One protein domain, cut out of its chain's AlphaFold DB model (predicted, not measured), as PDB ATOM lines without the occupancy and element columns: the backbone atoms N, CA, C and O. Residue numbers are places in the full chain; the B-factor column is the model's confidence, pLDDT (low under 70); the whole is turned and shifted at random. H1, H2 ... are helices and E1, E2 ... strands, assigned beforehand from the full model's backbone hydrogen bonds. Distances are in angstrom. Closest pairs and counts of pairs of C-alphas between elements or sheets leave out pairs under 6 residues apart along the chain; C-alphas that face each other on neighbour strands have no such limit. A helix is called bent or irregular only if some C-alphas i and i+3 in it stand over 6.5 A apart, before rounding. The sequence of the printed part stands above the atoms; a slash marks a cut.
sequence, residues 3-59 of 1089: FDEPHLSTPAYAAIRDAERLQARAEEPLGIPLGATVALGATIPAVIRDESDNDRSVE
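Overview. This is residues 3 to 59 of the 1089 residues of the protein "CRISPR-associated helicase Cas3" of Gulosibacter sp. 10 (UniProt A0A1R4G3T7). One long helix, H1, runs outward, and a long loop folds back to the short strand E1 near where H1 begins; the short helix H2 and a tail follow. Residues 25 to 31 stick out at the turn. The 57 printed residues hold H1, E1 and H2 in that order, mostly helix, with under half in named elements. The whole is loose, radius of gyration of the C-alphas 12.8 A, and spans 39 by 24 by 17 A.

Along the chain. H1, residues 6 to 23, begins at C-alpha 6 (277.981, 90.267, 204.027) and is 22.2 A long. It has a kink of 46 degrees near residue 13 and is irregular: C-alphas 8 and 11 are 8.8 A apart. E1 is residues 38 to 40. H2, residues 46 to 49, ends at C-alpha 49 (272.491, 82.966, 199.327).

Arrangement. Residues 3 to 4 pair, parallel, with residues 39 to 40 of E1, which pairs with no named strand. The closest C-alphas of H1 and E1, Pro 6 and Ala 39, are 5.9 A apart. H1 and H2 are close but not clearly touching, closest at the C-alphas of Thr 10 and Ile 48, 7.5 A. In H1, 12 of 14 O i to N i+4 pairs are within hydrogen-bond range; H2 is too short for one.

Size, cuts and confidence. The C-alphas of Glu 28 and Glu 59, the two farthest apart, are 40.0 A apart. The printed part has no cut. H1 to E1 is a long link, E1 to H2 a tight one. Mean pLDDT of the printed part is 72.4, with residues 49 to 59 among those under 70.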
ATOM      1  N   PHE A   3     275.987  89.421 210.271       79.38
ATOM      2  CA  PHE A   3     276.749  90.043 209.200       79.38
ATOM      3  C   PHE A   3     275.819  91.009 208.480       79.38
ATOM      4  O   PHE A   3     274.992  90.586 207.672       79.38
ATOM      5  N   ASP A   4     275.937  92.285 208.828       75.62
ATOM      6  CA  ASP A   4     275.360  93.371 208.046       75.62
ATOM      7  C   ASP A   4     276.290  93.641 206.856       75.62
ATOM      8  O   ASP A   4     277.505  93.750 207.030       75.62
ATOM      9  N   GLU A   5     275.737  93.662 205.649       73.75
ATOM     10  CA  GLU A   5     276.468  93.799 204.384       73.75
ATOM     11  C   GLU A   5     277.535  92.707 204.147       73.75
ATOM     12  O   GLU A   5     278.736  92.963 204.010       73.75
ATOM     13  N   PRO A   6     277.100  91.436 204.038       72.06
ATOM     14  CA  PRO A   6     277.981  90.267 204.027       72.06
ATOM     15  C   PRO A   6     278.919  90.199 202.806       72.06
ATOM     16  O   PRO A   6     279.901  89.456 202.822       72.06
ATOM     17  N   HIS A   7     278.666  90.990 201.757       71.25
ATOM     18  CA  HIS A   7     279.556  91.102 200.601       71.25
ATOM     19  C   HIS A   7     280.946  91.644 200.962       71.25
ATOM     20  O   HIS A   7     281.922  91.256 200.324       71.25
ATOM     21  N   LEU A   8     281.068  92.441 202.030       71.56
ATOM     22  CA  LEU A   8     282.353  92.968 202.508       71.56
ATOM     23  C   LEU A   8     283.204  91.934 203.260       71.56
ATOM     24  O   LEU A   8     284.389  92.155 203.487       71.56
ATOM     25  N   SER A   9     282.613  90.816 203.686       76.25
ATOM     26  CA  SER A   9     283.244  89.883 204.630       76.25
ATOM     27  C   SER A   9     282.873  88.424 204.353       76.25
ATOM     28  O   SER A   9     282.751  87.605 205.264       76.25
ATOM     29  N   THR A  10     282.729  88.078 203.070       76.06
ATOM     30  CA  THR A  10     282.392  86.712 202.630       76.06
ATOM     31  C   THR A  10     283.341  85.642 203.208       76.06
ATOM     32  O   THR A  10     282.841  84.617 203.683       76.06
ATOM     33  N   PRO A  11     284.675  85.860 203.277       76.31
ATOM     34  CA  PRO A  11     285.586  84.897 203.899       76.31
ATOM     35  C   PRO A  11     285.368  84.760 205.408       76.31
ATOM     36  O   PRO A  11     285.304  83.636 205.905       76.31
ATOM     37  N   ALA A  12     285.155  85.871 206.123       82.81
ATOM     38  CA  ALA A  12     284.835  85.845 207.549       82.81
ATOM     39  C   ALA A  12     283.521  85.098 207.828       82.81
ATOM     40  O   ALA A  12     283.466  84.287 208.753       82.81
ATOM     41  N   TYR A  13     282.484  85.318 207.011       82.81
ATOM     42  CA  TYR A  13     281.229  84.565 207.088       82.81
ATOM     43  C   TYR A  13     281.498  83.060 206.977       82.81
ATOM     44  O   TYR A  13     281.078  82.291 207.842       82.81
ATOM     45  N   ALA A  14     282.256  82.639 205.961       77.62
ATOM     46  CA  ALA A  14     282.598  81.235 205.754       77.62
ATOM     47  C   ALA A  14     283.418  80.647 206.918       77.62
ATOM     48  O   ALA A  14     283.120  79.545 207.377       77.62
ATOM     49  N   ALA A  15     284.395  81.387 207.448       78.19
ATOM     50  CA  ALA A  15     285.205  80.951 208.585       78.19
ATOM     51  C   ALA A  15     284.369  80.771 209.865       78.19
ATOM     52  O   ALA A  15     284.552  79.789 210.589       78.19
ATOM     53  N   ILE A  16     283.415  81.673 210.126       83.56
ATOM     54  CA  ILE A  16     282.478  81.549 211.253       83.56
ATOM     55  C   ILE A  16     281.525  80.367 211.046       83.56
ATOM     56  O   ILE A  16     281.272  79.614 211.985       83.56
ATOM     57  N   ARG A  17     281.047  80.131 209.819       80.81
ATOM     58  CA  ARG A  17     280.255  78.933 209.500       80.81
ATOM     59  C   ARG A  17     281.043  77.644 209.709       80.81
ATOM     60  O   ARG A  17     280.502  76.669 210.226       80.81
ATOM     61  N   ASP A  18     282.318  77.619 209.339       75.88
ATOM     62  CA  ASP A  18     283.188  76.470 209.587       75.88
ATOM     63  C   ASP A  18     283.420  76.247 211.087       75.88
ATOM     64  O   ASP A  18     283.364  75.108 211.554       75.88
ATOM     65  N   ALA A  19     283.587  77.322 211.859       78.56
ATOM     66  CA  ALA A  19     283.612  77.280 213.316       78.56
ATOM     67  C   ALA A  19     282.328  76.662 213.908       78.56
ATOM     68  O   ALA A  19     282.409  75.704 214.683       78.56
ATOM     69  N   GLU A  20     281.150  77.138 213.486       81.31
ATOM     70  CA  GLU A  20     279.841  76.585 213.877       81.31
ATOM     71  C   GLU A  20     279.762  75.080 213.569       81.31
ATOM     72  O   GLU A  20     279.398  74.275 214.432       81.31
ATOM     73  N   ARG A  21     280.174  74.674 212.360       78.88
ATOM     74  CA  ARG A  21     280.205  73.264 211.932       78.88
ATOM     75  C   ARG A  21     281.179  72.420 212.753       78.88
ATOM     76  O   ARG A  21     280.904  71.244 212.975       78.88
ATOM     77  N   LEU A  22     282.319  72.968 213.177       76.38
ATOM     78  CA  LEU A  22     283.280  72.258 214.025       76.38
ATOM     79  C   LEU A  22     282.724  72.027 215.430       76.38
ATOM     80  O   LEU A  22     282.865  70.922 215.947       76.38
ATOM     81  N   GLN A  23     282.065  73.023 216.027       84.25
ATOM     82  CA  GLN A  23     281.427  72.846 217.334       84.25
ATOM     83  C   GLN A  23     280.237  71.884 217.270       84.25
ATOM     84  O   GLN A  23     280.049  71.093 218.192       84.25
ATOM     85  N   ALA A  24     279.465  71.904 216.179       83.88
ATOM     86  CA  ALA A  24     278.315  71.019 215.990       83.88
ATOM     87  C   ALA A  24     278.684  69.522 215.979       83.88
ATOM     88  O   ALA A  24     277.809  68.680 216.143       83.88
ATOM     89  N   ARG A  25     279.970  69.187 215.802       80.06
ATOM     90  CA  ARG A  25     280.495  67.810 215.812       80.06
ATOM     91  C   ARG A  25     280.844  67.275 217.198       80.06
ATOM     92  O   ARG A  25     281.345  66.159 217.278       80.06
ATOM     93  N   ALA A  26     280.661  68.061 218.257       85.56
ATOM     94  CA  ALA A  26     280.903  67.591 219.614       85.56
ATOM     95  C   ALA A  26     280.052  66.344 219.908       85.56
ATOM     96  O   ALA A  26     278.836  66.378 219.727       85.56
ATOM     97  N   GLU A  27     280.684  65.267 220.378       88.69
ATOM     98  CA  GLU A  27     279.987  64.029 220.771       88.69
ATOM     99  C   GLU A  27     279.047  64.268 221.965       88.69
ATOM    100  O   GLU A  27     277.960  63.700 222.053       88.69
ATOM    101  N   GLU A  28     279.453  65.158 222.870       89.25
ATOM    102  CA  GLU A  28     278.729  65.539 224.077       89.25
ATOM    103  C   GLU A  28     278.581  67.073 224.138       89.25
ATOM    104  O   GLU A  28     279.304  67.751 224.880       89.25
ATOM    105  N   PRO A  29     277.652  67.662 223.362       83.81
ATOM    106  CA  PRO A  29     277.468  69.105 223.325       83.81
ATOM    107  C   PRO A  29     276.967  69.624 224.678       83.81
ATOM    108  O   PRO A  29     275.987  69.134 225.235       83.81
ATOM    109  N   LEU A  30     277.609  70.674 225.187       85.88
ATOM    110  CA  LEU A  30     277.284  71.281 226.486       85.88
ATOM    111  C   LEU A  30     276.082  72.245 226.438       85.88
ATOM    112  O   LEU A  30     275.885  73.026 227.360       85.88
ATOM    113  N   GLY A  31     275.314  72.261 225.344       76.25
ATOM    114  CA  GLY A  31     274.229  73.230 225.141       76.25
ATOM    115  C   GLY A  31     274.702  74.668 224.891       76.25
ATOM    116  O   GLY A  31     273.889  75.590 224.881       76.25
ATOM    117  N   ILE A  32     276.004  74.873 224.662       73.94
ATOM    118  CA  ILE A  32     276.558  76.174 224.280       73.94
ATOM    119  C   ILE A  32     276.005  76.534 222.895       73.94
ATOM    120  O   ILE A  32     276.121  75.719 221.974       73.94
ATOM    121  N   PRO A  33     275.415  77.729 222.716       67.62
ATOM    122  CA  PRO A  33     274.956  78.163 221.408       67.62
ATOM    123  C   PRO A  33     276.117  78.132 220.412       67.62
ATOM    124  O   PRO A  33     277.127  78.799 220.621       67.62
ATOM    125  N   LEU A  34     275.951  77.394 219.311       67.06
ATOM    126  CA  LEU A  34     276.929  77.324 218.215       67.06
ATOM    127  C   LEU A  34     277.243  78.711 217.629       67.06
ATOM    128  O   LEU A  34     278.304  78.918 217.054       67.06
ATOM    129  N   GLY A  35     276.323  79.657 217.821       65.50
ATOM    130  CA  GLY A  35     276.194  80.860 217.021       65.50
ATOM    131  C   GLY A  35     275.036  80.677 216.045       65.50
ATOM    132  O   GLY A  35     274.798  79.592 215.528       65.50
ATOM    133  N   ALA A  36     274.250  81.734 215.852       72.25
ATOM    134  CA  ALA A  36     273.331  81.831 214.727       72.25
ATOM    135  C   ALA A  36     273.915  82.865 213.774       72.25
ATOM    136  O   ALA A  36     273.829  84.066 214.049       72.25
ATOM    137  N   THR A  37     274.601  82.419 212.727       79.00
ATOM    138  CA  THR A  37     275.105  83.321 211.693       79.00
ATOM    139  C   THR A  37     273.967  83.750 210.774       79.00
ATOM    140  O   THR A  37     273.349  82.932 210.097       79.00
ATOM    141  N   VAL A  38     273.686  85.051 210.771       79.56
ATOM    142  CA  VAL A  38     272.649  85.694 209.964       79.56
ATOM    143  C   VAL A  38     273.333  86.681 209.034       79.56
ATOM    144  O   VAL A  38     274.125  87.496 209.494       79.56
ATOM    145  N   ALA A  39     273.030  86.602 207.743       78.00
ATOM    146  CA  ALA A  39     273.454  87.572 206.744       78.00
ATOM    147  C   ALA A  39     272.278  88.505 206.430       78.00
ATOM    148  O   ALA A  39     271.175  88.030 206.158       78.00
ATOM    149  N   LEU A  40     272.507  89.814 206.482       77.81
ATOM    150  CA  LEU A  40     271.518  90.843 206.186       77.81
ATOM    151  C   LEU A  40     272.138  91.860 205.228       77.81
ATOM    152  O   LEU A  40     273.241  92.334 205.465       77.81
ATOM    153  N   GLY A  41     271.462  92.173 204.128       72.06
ATOM    154  CA  GLY A  41     271.950  93.172 203.180       72.06
ATOM    155  C   GLY A  41     271.089  93.252 201.928       72.06
ATOM    156  O   GLY A  41     270.361  92.314 201.599       72.06
ATOM    157  N   ALA A  42     271.178  94.379 201.222       65.62
ATOM    158  CA  ALA A  42     270.518  94.554 199.926       65.62
ATOM    159  C   ALA A  42     271.276  93.839 198.792       65.62
ATOM    160  O   ALA A  42     270.683  93.460 197.785       65.62
ATOM    161  N   THR A  43     272.583  93.631 198.973       69.56
ATOM    162  CA  THR A  43     273.506  93.038 197.997       69.56
ATOM    163  C   THR A  43     274.174  91.786 198.581       69.56
ATOM    164  O   THR A  43     275.389  91.734 198.761       69.56
ATOM    165  N   ILE A  44     273.381  90.762 198.931       73.19
ATOM    166  CA  ILE A  44     273.922  89.491 199.447       73.19
ATOM    167  C   ILE A  44     274.574  88.703 198.295       73.19
ATOM    168  O   ILE A  44     273.883  88.376 197.323       73.19
ATOM    169  N   PRO A  45     275.869  88.340 198.393       69.31
ATOM    170  CA  PRO A  45     276.549  87.542 197.378       69.31
ATOM    171  C   PRO A  45     275.859  86.199 197.134       69.31
ATOM    172  O   PRO A  45     275.435  85.531 198.079       69.31
ATOM    173  N   ALA A  46     275.840  85.748 195.877       67.25
ATOM    174  CA  ALA A  46     275.253  84.459 195.500       67.25
ATOM    175  C   ALA A  46     275.821  83.286 196.323       67.25
ATOM    176  O   ALA A  46     275.070  82.437 196.782       67.25
ATOM    177  N   VAL A  47     277.129  83.294 196.615       64.50
ATOM    178  CA  VAL A  47     277.791  82.242 197.408       64.50
ATOM    179  C   VAL A  47     277.239  82.094 198.831       64.50
ATOM    180  O   VAL A  47     277.290  80.990 199.369       64.50
ATOM    181  N   ILE A  48     276.710  83.176 199.416       71.06
ATOM    182  CA  ILE A  48     276.081  83.183 200.745       71.06
ATOM    183  C   ILE A  48     274.599  82.814 200.634       71.06
ATOM    184  O   ILE A  48     274.110  82.041 201.455       71.06
ATOM    185  N   ARG A  49     273.899  83.314 199.602       66.50
ATOM    186  CA  ARG A  49     272.491  82.966 199.327       66.50
ATOM    187  C   ARG A  49     272.310  81.466 199.099       66.50
ATOM    188  O   ARG A  49     271.403  80.871 199.669       66.50
ATOM    189  N   ASP A  50     273.213  80.854 198.337       62.09
ATOM    190  CA  ASP A  50     273.194  79.416 198.044       62.09
ATOM    191  C   ASP A  50     273.457  78.544 199.295       62.09
ATOM    192  O   ASP A  50     273.140  77.360 199.283       62.09
ATOM    193  N   GLU A  51     274.048  79.092 200.368       59.69
ATOM    194  CA  GLU A  51     274.299  78.374 201.634       59.69
ATOM    195  C   GLU A  51     273.218  78.599 202.702       59.69
ATOM    196  O   GLU A  51     273.256  77.964 203.761       59.69
ATOM    197  N   SER A  52     272.278  79.523 202.489       58.38
ATOM    198  CA  SER A  52     271.220  79.798 203.459       58.38
ATOM    199  C   SER A  52     269.983  78.933 203.209       58.38
ATOM    200  O   SER A  52     269.163  79.256 202.358       58.38
ATOM    201  N   ASP A  53     269.792  77.892 204.026       46.44
ATOM    202  CA  ASP A  53     268.606  77.007 203.995       46.44
ATOM    203  C   ASP A  53     267.267  77.716 204.313       46.44
ATOM    204  O   ASP A  53     266.197  77.130 204.181       46.44
ATOM    205  N   ASN A  54     267.305  78.976 204.760       48.12
ATOM    206  CA  ASN A  54     266.139  79.779 205.129       48.12
ATOM    207  C   ASN A  54     266.290  81.215 204.605       48.12
ATOM    208  O   ASN A  54     266.409  82.156 205.396       48.12
ATOM    209  N   ASP A  55     266.299  81.390 203.281       49.06
ATOM    210  CA  ASP A  55     266.181  82.721 202.674       49.06
ATOM    211  C   ASP A  55     264.792  83.289 203.015       49.06
ATOM    212  O   ASP A  55     263.766  82.916 202.445       49.06
ATOM    213  N   ARG A  56     264.732  84.144 204.040       49.69
ATOM    214  CA  ARG A  56     263.549  84.958 204.324       49.69
ATOM    215  C   ARG A  56     263.723  86.271 203.585       49.69
ATOM    216  O   ARG A  56     264.104  87.276 204.185       49.69
ATOM    217  N   SER A  57     263.420  86.270 202.292       53.03
ATOM    218  CA  SER A  57     263.250  87.512 201.551       53.03
ATOM    219  C   SER A  57     262.084  88.281 202.169       53.03
ATOM    220  O   SER A  57     260.948  87.799 202.184       53.03
ATOM    221  N   VAL A  58     262.348  89.468 202.713       54.53
ATOM    222  CA  VAL A  58     261.268  90.374 203.109       54.53
ATOM    223  C   VAL A  58     260.651  90.899 201.819       54.53
ATOM    224  O   VAL A  58     261.209  91.776 201.162       54.53
ATOM    225  N   GLU A  59     259.528  90.309 201.419       57.41
ATOM    226  CA  GLU A  59     258.793  90.760 200.245       57.41
ATOM    227  C   GLU A  59     258.206  92.151 200.497       57.41
ATOM    228  O   GLU A  59     257.683  92.454 201.573       57.41
TER     229      GLU A  59